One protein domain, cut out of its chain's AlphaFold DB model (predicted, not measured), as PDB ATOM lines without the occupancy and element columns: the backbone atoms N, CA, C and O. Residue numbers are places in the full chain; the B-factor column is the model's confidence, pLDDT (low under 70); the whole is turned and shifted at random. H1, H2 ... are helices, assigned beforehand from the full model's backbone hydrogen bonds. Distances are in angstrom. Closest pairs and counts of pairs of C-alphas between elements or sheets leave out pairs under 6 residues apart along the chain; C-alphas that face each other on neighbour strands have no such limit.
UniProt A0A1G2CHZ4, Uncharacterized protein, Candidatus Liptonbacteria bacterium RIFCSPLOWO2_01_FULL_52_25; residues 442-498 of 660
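This is residues 442 to 498 of the 660 residues of an uncharacterized protein of Candidatus Liptonbacteria bacterium RIFCSPLOWO2_01_FULL_52_25 (UniProt A0A1G2CHZ4). Picture three helices in a small up-and-down bundle, each running against the one before it in the chain: the longest, H3, makes the long axis, and H1 and H2, folded as a hairpin, pack on its first part. The far end of H3 runs on past the other two, and residues 493 to 498, of which 493 to 496 belong to H3, stick out free of the body. The printed part has 57 residues, with three named helices in the order H1, H2, H3 and no named strand, and its class is all helix. The whole is compact, with a radius of gyration of the C-alphas of 10.8 A, yet elongated in outline, spanning 38 by 21 by 14 A.

Find C-alpha 478 at (326.195, 435.576, 482.252); from there H3, residues 478 to 496, runs 25.7 A to C-alpha 496 at (342.890, 451.183, 470.583). Near residue 488 you will find a kink of 27 degrees in it. Now go back to C-alpha 442 at (326.215, 440.625, 483.612), where H1, residues 442 to 457, begins; it is 21.8 A long. H2, residues 462 to 472, is the shortest, 14.9 A from first to last C-alpha.

Start from H3 and look first to H1, which it touches; the closest C-alphas are those of Ala 446 and Ser 482, 4.4 A apart. These two run the same way at a steep tilt of 44 degrees. H3 touches H2 with residues 478 to 485 alone, and there the closest C-alphas are those of Val 467 and Ala 481, 5.4 A apart. H2 and H3 form a helical hairpin, running opposite ways at a shallow tilt of 31 degrees. H1 and H2 form another helical hairpin, opposite ways at a shallow tilt of 29 degrees; they touch, and their closest C-alphas are those of Ala 454 and Ala 464, 5.4 A apart. Along the backbone of H1, every O i to N i+4 pair is within hydrogen-bond range, while in H2 it is 6 of 7 and in H3 13 of 15.

Look for the two C-alphas farthest apart at Asn 474, in the link from H2 to H3, and at Gly 498, the last printed residue; they are 38.4 A apart. Both links are tight, with 4 residues between H1 and H2 and 5 between H2 and H3. The printed part has no cut. In the B-factor column, the mean pLDDT of the printed part of this model is 89.7, and no printed residue is under 70.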
ATOM      1  N   ASP A 442     325.274 441.505 484.309       94.19
ATOM      2  CA  ASP A 442     326.215 440.625 483.612       94.19
ATOM      3  C   ASP A 442     325.716 440.290 482.205       94.19
ATOM      4  O   ASP A 442     326.508 440.243 481.264       94.19
ATOM      5  N   ARG A 443     324.398 440.109 482.024       94.88
ATOM      6  CA  ARG A 443     323.802 439.870 480.701       94.88
ATOM      7  C   ARG A 443     324.092 441.016 479.745       94.88
ATOM      8  O   ARG A 443     324.525 440.781 478.619       94.88
ATOM      9  N   MET A 444     323.823 442.253 480.163       93.88
ATOM     10  CA  MET A 444     324.033 443.431 479.323       93.88
ATOM     11  C   MET A 444     325.509 443.582 478.946       93.88
ATOM     12  O   MET A 444     325.818 443.799 477.772       93.88
ATOM     13  N   GLU A 445     326.415 443.406 479.912       93.31
ATOM     14  CA  GLU A 445     327.862 443.443 479.683       93.31
ATOM     15  C   GLU A 445     328.316 442.344 478.715       93.31
ATOM     16  O   GLU A 445     329.034 442.623 477.747       93.31
ATOM     17  N   ALA A 446     327.857 441.109 478.928       94.88
ATOM     18  CA  ALA A 446     328.210 439.961 478.106       94.88
ATOM     19  C   ALA A 446     327.666 440.084 476.676       94.88
ATOM     20  O   ALA A 446     328.403 439.845 475.722       94.88
ATOM     21  N   VAL A 447     326.415 440.519 476.492       94.75
ATOM     22  CA  VAL A 447     325.812 440.715 475.161       94.75
ATOM     23  C   VAL A 447     326.497 441.857 474.406       94.75
ATOM     24  O   VAL A 447     326.810 441.713 473.223       94.75
ATOM     25  N   ALA A 448     326.776 442.986 475.066       93.56
ATOM     26  CA  ALA A 448     327.500 444.096 474.447       93.56
ATOM     27  C   ALA A 448     328.952 443.718 474.105       93.56
ATOM     28  O   ALA A 448     329.495 444.129 473.080       93.56
ATOM     29  N   GLY A 449     329.593 442.923 474.960       92.81
ATOM     30  CA  GLY A 449     330.901 442.335 474.700       92.81
ATOM     31  C   GLY A 449     330.908 441.390 473.508       92.81
ATOM     32  O   GLY A 449     331.737 441.545 472.617       92.81
ATOM     33  N   PHE A 450     329.952 440.463 473.465       94.56
ATOM     34  CA  PHE A 450     329.771 439.531 472.359       94.56
ATOM     35  C   PHE A 450     329.616 440.262 471.025       94.56
ATOM     36  O   PHE A 450     330.313 439.917 470.077       94.56
ATOM     37  N   ARG A 451     328.779 441.310 470.953       93.50
ATOM     38  CA  ARG A 451     328.621 442.111 469.725       93.50
ATOM     39  C   ARG A 451     329.947 442.709 469.256       93.50
ATOM     40  O   ARG A 451     330.292 442.540 468.097       93.50
ATOM     41  N   ARG A 452     330.730 443.304 470.163       91.12
ATOM     42  CA  ARG A 452     332.060 443.852 469.832       91.12
ATOM     43  C   ARG A 452     333.033 442.780 469.338       91.12
ATOM     44  O   ARG A 452     333.769 443.014 468.386       91.12
ATOM     45  N   ILE A 453     333.030 441.598 469.957       91.06
ATOM     46  CA  ILE A 453     333.849 440.456 469.520       91.06
ATOM     47  C   ILE A 453     333.400 439.972 468.136       91.06
ATOM     48  O   ILE A 453     334.237 439.765 467.264       91.06
ATOM     49  N   ALA A 454     332.095 439.835 467.908       91.62
ATOM     50  CA  ALA A 454     331.537 439.410 466.631       91.62
ATOM     51  C   ALA A 454     331.785 440.433 465.508       91.62
ATOM     52  O   ALA A 454     332.083 440.035 464.388       91.62
ATOM     53  N   GLU A 455     331.712 441.732 465.798       89.81
ATOM     54  CA  GLU A 455     332.070 442.807 464.860       89.81
ATOM     55  C   GLU A 455     333.562 442.778 464.517       89.81
ATOM     56  O   GLU A 455     333.934 442.940 463.357       89.81
ATOM     57  N   ALA A 456     334.418 442.530 465.512       85.31
ATOM     58  CA  ALA A 456     335.855 442.452 465.304       85.31
ATOM     59  C   ALA A 456     336.254 441.197 464.519       85.31
ATOM     60  O   ALA A 456     336.952 441.303 463.521       85.31
ATOM     61  N   PHE A 457     335.833 440.006 464.939       84.31
ATOM     62  CA  PHE A 457     336.371 438.734 464.436       84.31
ATOM     63  C   PHE A 457     335.416 437.962 463.514       84.31
ATOM     64  O   PHE A 457     335.823 436.988 462.885       84.31
ATOM     65  N   GLY A 458     334.159 438.393 463.409       86.19
ATOM     66  CA  GLY A 458     333.069 437.644 462.791       86.19
ATOM     67  C   GLY A 458     332.278 436.844 463.830       86.19
ATOM     68  O   GLY A 458     332.847 436.297 464.779       86.19
ATOM     69  N   ALA A 459     330.958 436.745 463.648       87.94
ATOM     70  CA  ALA A 459     330.064 436.015 464.559       87.94
ATOM     71  C   ALA A 459     330.385 434.509 464.659       87.94
ATOM     72  O   ALA A 459     330.152 433.891 465.692       87.94
ATOM     73  N   ASP A 460     330.976 433.944 463.604       87.12
ATOM     74  CA  ASP A 460     331.420 432.550 463.524       87.12
ATOM     75  C   ASP A 460     332.841 432.306 464.051       87.12
ATOM     76  O   ASP A 460     333.333 431.175 464.017       87.12
ATOM     77  N   SER A 461     333.523 433.347 464.537       86.00
ATOM     78  CA  SER A 461     334.843 433.194 465.152       86.00
ATOM     79  C   SER A 461     334.782 432.297 466.390       86.00
ATOM     80  O   SER A 461     333.765 432.201 467.082       86.00
ATOM     81  N   ARG A 462     335.900 431.633 466.701       87.88
ATOM     82  CA  ARG A 462     336.017 430.783 467.899       87.88
ATOM     83  C   ARG A 462     335.720 431.583 469.170       87.88
ATOM     84  O   ARG A 462     335.122 431.063 470.105       87.88
ATOM     85  N   GLU A 463     336.149 432.836 469.187       87.75
ATOM     86  CA  GLU A 463     336.018 433.799 470.270       87.75
ATOM     87  C   GLU A 463     334.557 434.191 470.488       87.75
ATOM     88  O   GLU A 463     334.060 434.112 471.613       87.75
ATOM     89  N   ALA A 464     333.853 434.549 469.408       90.75
ATOM     90  CA  ALA A 464     332.431 434.858 469.458       90.75
ATOM     91  C   ALA A 464     331.618 433.629 469.889       90.75
ATOM     92  O   ALA A 464     330.791 433.750 470.792       90.75
ATOM     93  N   ARG A 465     331.904 432.438 469.337       92.12
ATOM     94  CA  ARG A 465     331.235 431.183 469.731       92.12
ATOM     95  C   ARG A 465     331.435 430.851 471.204       92.12
ATOM     96  O   ARG A 465     330.466 430.563 471.888       92.12
ATOM     97  N   ALA A 466     332.650 430.998 471.734       91.75
ATOM     98  CA  ALA A 466     332.926 430.715 473.143       91.75
ATOM     99  C   ALA A 466     332.097 431.573 474.121       91.75
ATOM    100  O   ALA A 466     331.854 431.145 475.249       91.75
ATOM    101  N   VAL A 467     331.691 432.782 473.715       93.88
ATOM    102  CA  VAL A 467     330.763 433.629 474.485       93.88
ATOM    103  C   VAL A 467     329.308 433.283 474.153       93.88
ATOM    104  O   VAL A 467     328.488 433.172 475.065       93.88
ATOM    105  N   ALA A 468     328.986 433.078 472.872       92.44
ATOM    106  CA  ALA A 468     327.646 432.727 472.406       92.44
ATOM    107  C   ALA A 468     327.134 431.425 473.034       92.44
ATOM    108  O   ALA A 468     325.997 431.400 473.487       92.44
ATOM    109  N   ASP A 469     327.972 430.395 473.137       92.69
ATOM    110  CA  ASP A 469     327.618 429.097 473.717       92.69
ATOM    111  C   ASP A 469     327.174 429.236 475.183       92.69
ATOM    112  O   ASP A 469     326.245 428.562 475.621       92.69
ATOM    113  N   ILE A 470     327.782 430.158 475.941       93.31
ATOM    114  CA  ILE A 470     327.384 430.443 477.328       93.31
ATOM    115  C   ILE A 470     326.093 431.268 477.364       93.31
ATOM    116  O   ILE A 470     325.189 430.971 478.141       93.31
ATOM    117  N   LEU A 471     325.993 432.298 476.515       92.38
ATOM    118  CA  LEU A 471     324.808 433.160 476.419       92.38
ATOM    119  C   LEU A 471     323.548 432.388 475.989       92.38
ATOM    120  O   LEU A 471     322.446 432.702 476.439       92.38
ATOM    121  N   GLN A 472     323.714 431.401 475.111       89.88
ATOM    122  CA  GLN A 472     322.644 430.574 474.548       89.88
ATOM    123  C   GLN A 472     322.429 429.267 475.321       89.88
ATOM    124  O   GLN A 472     321.452 428.568 475.066       89.88
ATOM    125  N   GLY A 473     323.325 428.926 476.252       87.06
ATOM    126  CA  GLY A 473     323.219 427.727 477.073       87.06
ATOM    127  C   GLY A 473     322.056 427.788 478.064       87.06
ATOM    128  O   GLY A 473     321.646 428.858 478.510       87.06
ATOM    129  N   ASN A 474     321.555 426.620 478.469       81.44
ATOM    130  CA  ASN A 474     320.371 426.497 479.332       81.44
ATOM    131  C   ASN A 474     320.519 427.137 480.722       81.44
ATOM    132  O   ASN A 474     319.513 427.489 481.336       81.44
ATOM    133  N   GLU A 475     321.747 427.236 481.239       82.81
ATOM    134  CA  GLU A 475     322.038 427.826 482.555       82.81
ATOM    135  C   GLU A 475     322.185 429.349 482.502       82.81
ATOM    136  O   GLU A 475     322.041 430.012 483.529       82.81
ATOM    137  N   GLN A 476     322.467 429.903 481.316       87.38
ATOM    138  CA  GLN A 476     322.672 431.335 481.096       87.38
ATOM    139  C   GLN A 476     323.574 431.988 482.163       87.38
ATOM    140  O   GLN A 476     323.215 433.003 482.773       87.38
ATOM    141  N   ASP A 477     324.754 431.399 482.406       92.19
ATOM    142  CA  ASP A 477     325.763 431.945 483.326       92.19
ATOM    143  C   ASP A 477     326.434 433.184 482.711       92.19
ATOM    144  O   ASP A 477     327.545 433.161 482.171       92.19
ATOM    145  N   TYR A 478     325.726 434.306 482.787       94.25
ATOM    146  CA  TYR A 478     326.195 435.576 482.252       94.25
ATOM    147  C   TYR A 478     327.453 436.091 482.942       94.25
ATOM    148  O   TYR A 478     328.230 436.800 482.305       94.25
ATOM    149  N   ALA A 479     327.714 435.700 484.190       91.88
ATOM    150  CA  ALA A 479     328.957 436.057 484.860       91.88
ATOM    151  C   ALA A 479     330.148 435.350 484.194       91.88
ATOM    152  O   ALA A 479     331.193 435.966 483.976       91.88
ATOM    153  N   ALA A 480     330.000 434.076 483.807       93.19
ATOM    154  CA  ALA A 480     331.011 433.376 483.014       93.19
ATOM    155  C   ALA A 480     331.199 433.992 481.620       93.19
ATOM    156  O   ALA A 480     332.340 434.178 481.185       93.19
ATOM    157  N   ALA A 481     330.108 434.365 480.947       94.12
ATOM    158  CA  ALA A 481     330.179 435.052 479.659       94.12
ATOM    159  C   ALA A 481     330.865 436.428 479.778       94.12
ATOM    160  O   ALA A 481     331.727 436.757 478.959       94.12
ATOM    161  N   SER A 482     330.549 437.205 480.820       92.31
ATOM    162  CA  SER A 482     331.156 438.516 481.080       92.31
ATOM    163  C   SER A 482     332.658 438.396 481.361       92.31
ATOM    164  O   SER A 482     333.442 439.145 480.783       92.31
ATOM    165  N   ARG A 483     333.106 437.385 482.126       92.75
ATOM    166  CA  ARG A 483     334.547 437.112 482.319       92.75
ATOM    167  C   ARG A 483     335.275 436.871 480.992       92.75
ATOM    168  O   ARG A 483     336.304 437.495 480.748       92.75
ATOM    169  N   LYS A 484     334.711 436.048 480.098       91.06
ATOM    170  CA  LYS A 484     335.281 435.838 478.752       91.06
ATOM    171  C   LYS A 484     335.325 437.125 477.935       91.06
ATOM    172  O   LYS A 484     336.287 437.379 477.222       91.06
ATOM    173  N   VAL A 485     334.291 437.953 478.038       92.44
ATOM    174  CA  VAL A 485     334.266 439.266 477.388       92.44
ATOM    175  C   VAL A 485     335.361 440.182 477.937       92.44
ATOM    176  O   VAL A 485     336.011 440.874 477.155       92.44
ATOM    177  N   GLN A 486     335.586 440.199 479.252       89.56
ATOM    178  CA  GLN A 486     336.600 441.042 479.894       89.56
ATOM    179  C   GLN A 486     338.023 440.695 479.431       89.56
ATOM    180  O   GLN A 486     338.818 441.607 479.197       89.56
ATOM    181  N   GLU A 487     338.325 439.412 479.194       86.56
ATOM    182  CA  GLU A 487     339.600 438.978 478.594       86.56
ATOM    183  C   GLU A 487     339.857 439.680 477.243       86.56
ATOM    184  O   GLU A 487     340.957 440.176 476.977       86.56
ATOM    185  N   TRP A 488     338.820 439.812 476.412       86.94
ATOM    186  CA  TRP A 488     338.905 440.502 475.122       86.94
ATOM    187  C   TRP A 488     338.878 442.024 475.237       86.94
ATOM    188  O   TRP A 488     339.502 442.704 474.425       86.94
ATOM    189  N   GLN A 489     338.214 442.587 476.248       86.19
ATOM    190  CA  GLN A 489     338.213 444.037 476.476       86.19
ATOM    191  C   GLN A 489     339.626 444.583 476.707       86.19
ATOM    192  O   GLN A 489     339.953 445.648 476.184       86.19
ATOM    193  N   LEU A 490     340.481 443.839 477.417       81.94
ATOM    194  CA  LEU A 490     341.893 444.200 477.583       81.94
ATOM    195  C   LEU A 490     342.631 444.237 476.236       81.94
ATOM    196  O   LEU A 490     343.397 445.167 475.975       81.94
ATOM    197  N   CYS A 491     342.345 443.278 475.353       83.00
ATOM    198  CA  CYS A 491     342.921 443.216 474.011       83.00
ATOM    199  C   CYS A 491     342.438 444.379 473.129       83.00
ATOM    200  O   CYS A 491     343.247 445.028 472.469       83.00
ATOM    201  N   PHE A 492     341.139 444.699 473.162       86.19
ATOM    202  CA  PHE A 492     340.581 445.852 472.451       86.19
ATOM    203  C   PHE A 492     341.165 447.174 472.949       86.19
ATOM    204  O   PHE A 492     341.480 448.045 472.142       86.19
ATOM    205  N   ALA A 493     341.355 447.321 474.262       86.31
ATOM    206  CA  ALA A 493     341.971 448.511 474.834       86.31
ATOM    207  C   ALA A 493     343.432 448.670 474.380       86.31
ATOM    208  O   ALA A 493     343.846 449.780 474.053       86.31
ATOM    209  N   ALA A 494     344.202 447.577 474.318       85.31
ATOM    210  CA  ALA A 494     345.560 447.593 473.770       85.31
ATOM    211  C   ALA A 494     345.568 447.952 472.274       85.31
ATOM    212  O   ALA A 494     346.356 448.789 471.840       85.31
ATOM    213  N   ALA A 495     344.643 447.396 471.487       85.50
ATOM    214  CA  ALA A 495     344.520 447.725 470.069       85.50
ATOM    215  C   ALA A 495     344.155 449.201 469.836       85.50
ATOM    216  O   ALA A 495     344.745 449.853 468.979       85.50
ATOM    217  N   ALA A 496     343.256 449.766 470.648       85.56
ATOM    218  CA  ALA A 496     342.890 451.183 470.583       85.56
ATOM    219  C   ALA A 496     344.063 452.126 470.914       85.56
ATOM    220  O   ALA A 496     344.110 453.244 470.406       85.56
ATOM    221  N   ARG A 497     345.029 451.677 471.729       86.88
ATOM    222  CA  ARG A 497     346.284 452.404 471.997       86.88
ATOM    223  C   ARG A 497     347.359 452.189 470.922       86.88
ATOM    224  O   ARG A 497     348.441 452.752 471.035       86.88
ATOM    225  N   GLY A 498     347.088 451.376 469.898       82.00
ATOM    226  CA  GLY A 498     348.074 450.970 468.890       82.00
ATOM    227  C   GLY A 498     349.115 449.971 469.410       82.00
ATOM    228  O   GLY A 498     350.085 449.668 468.720       82.00
TER     229      GLY A 498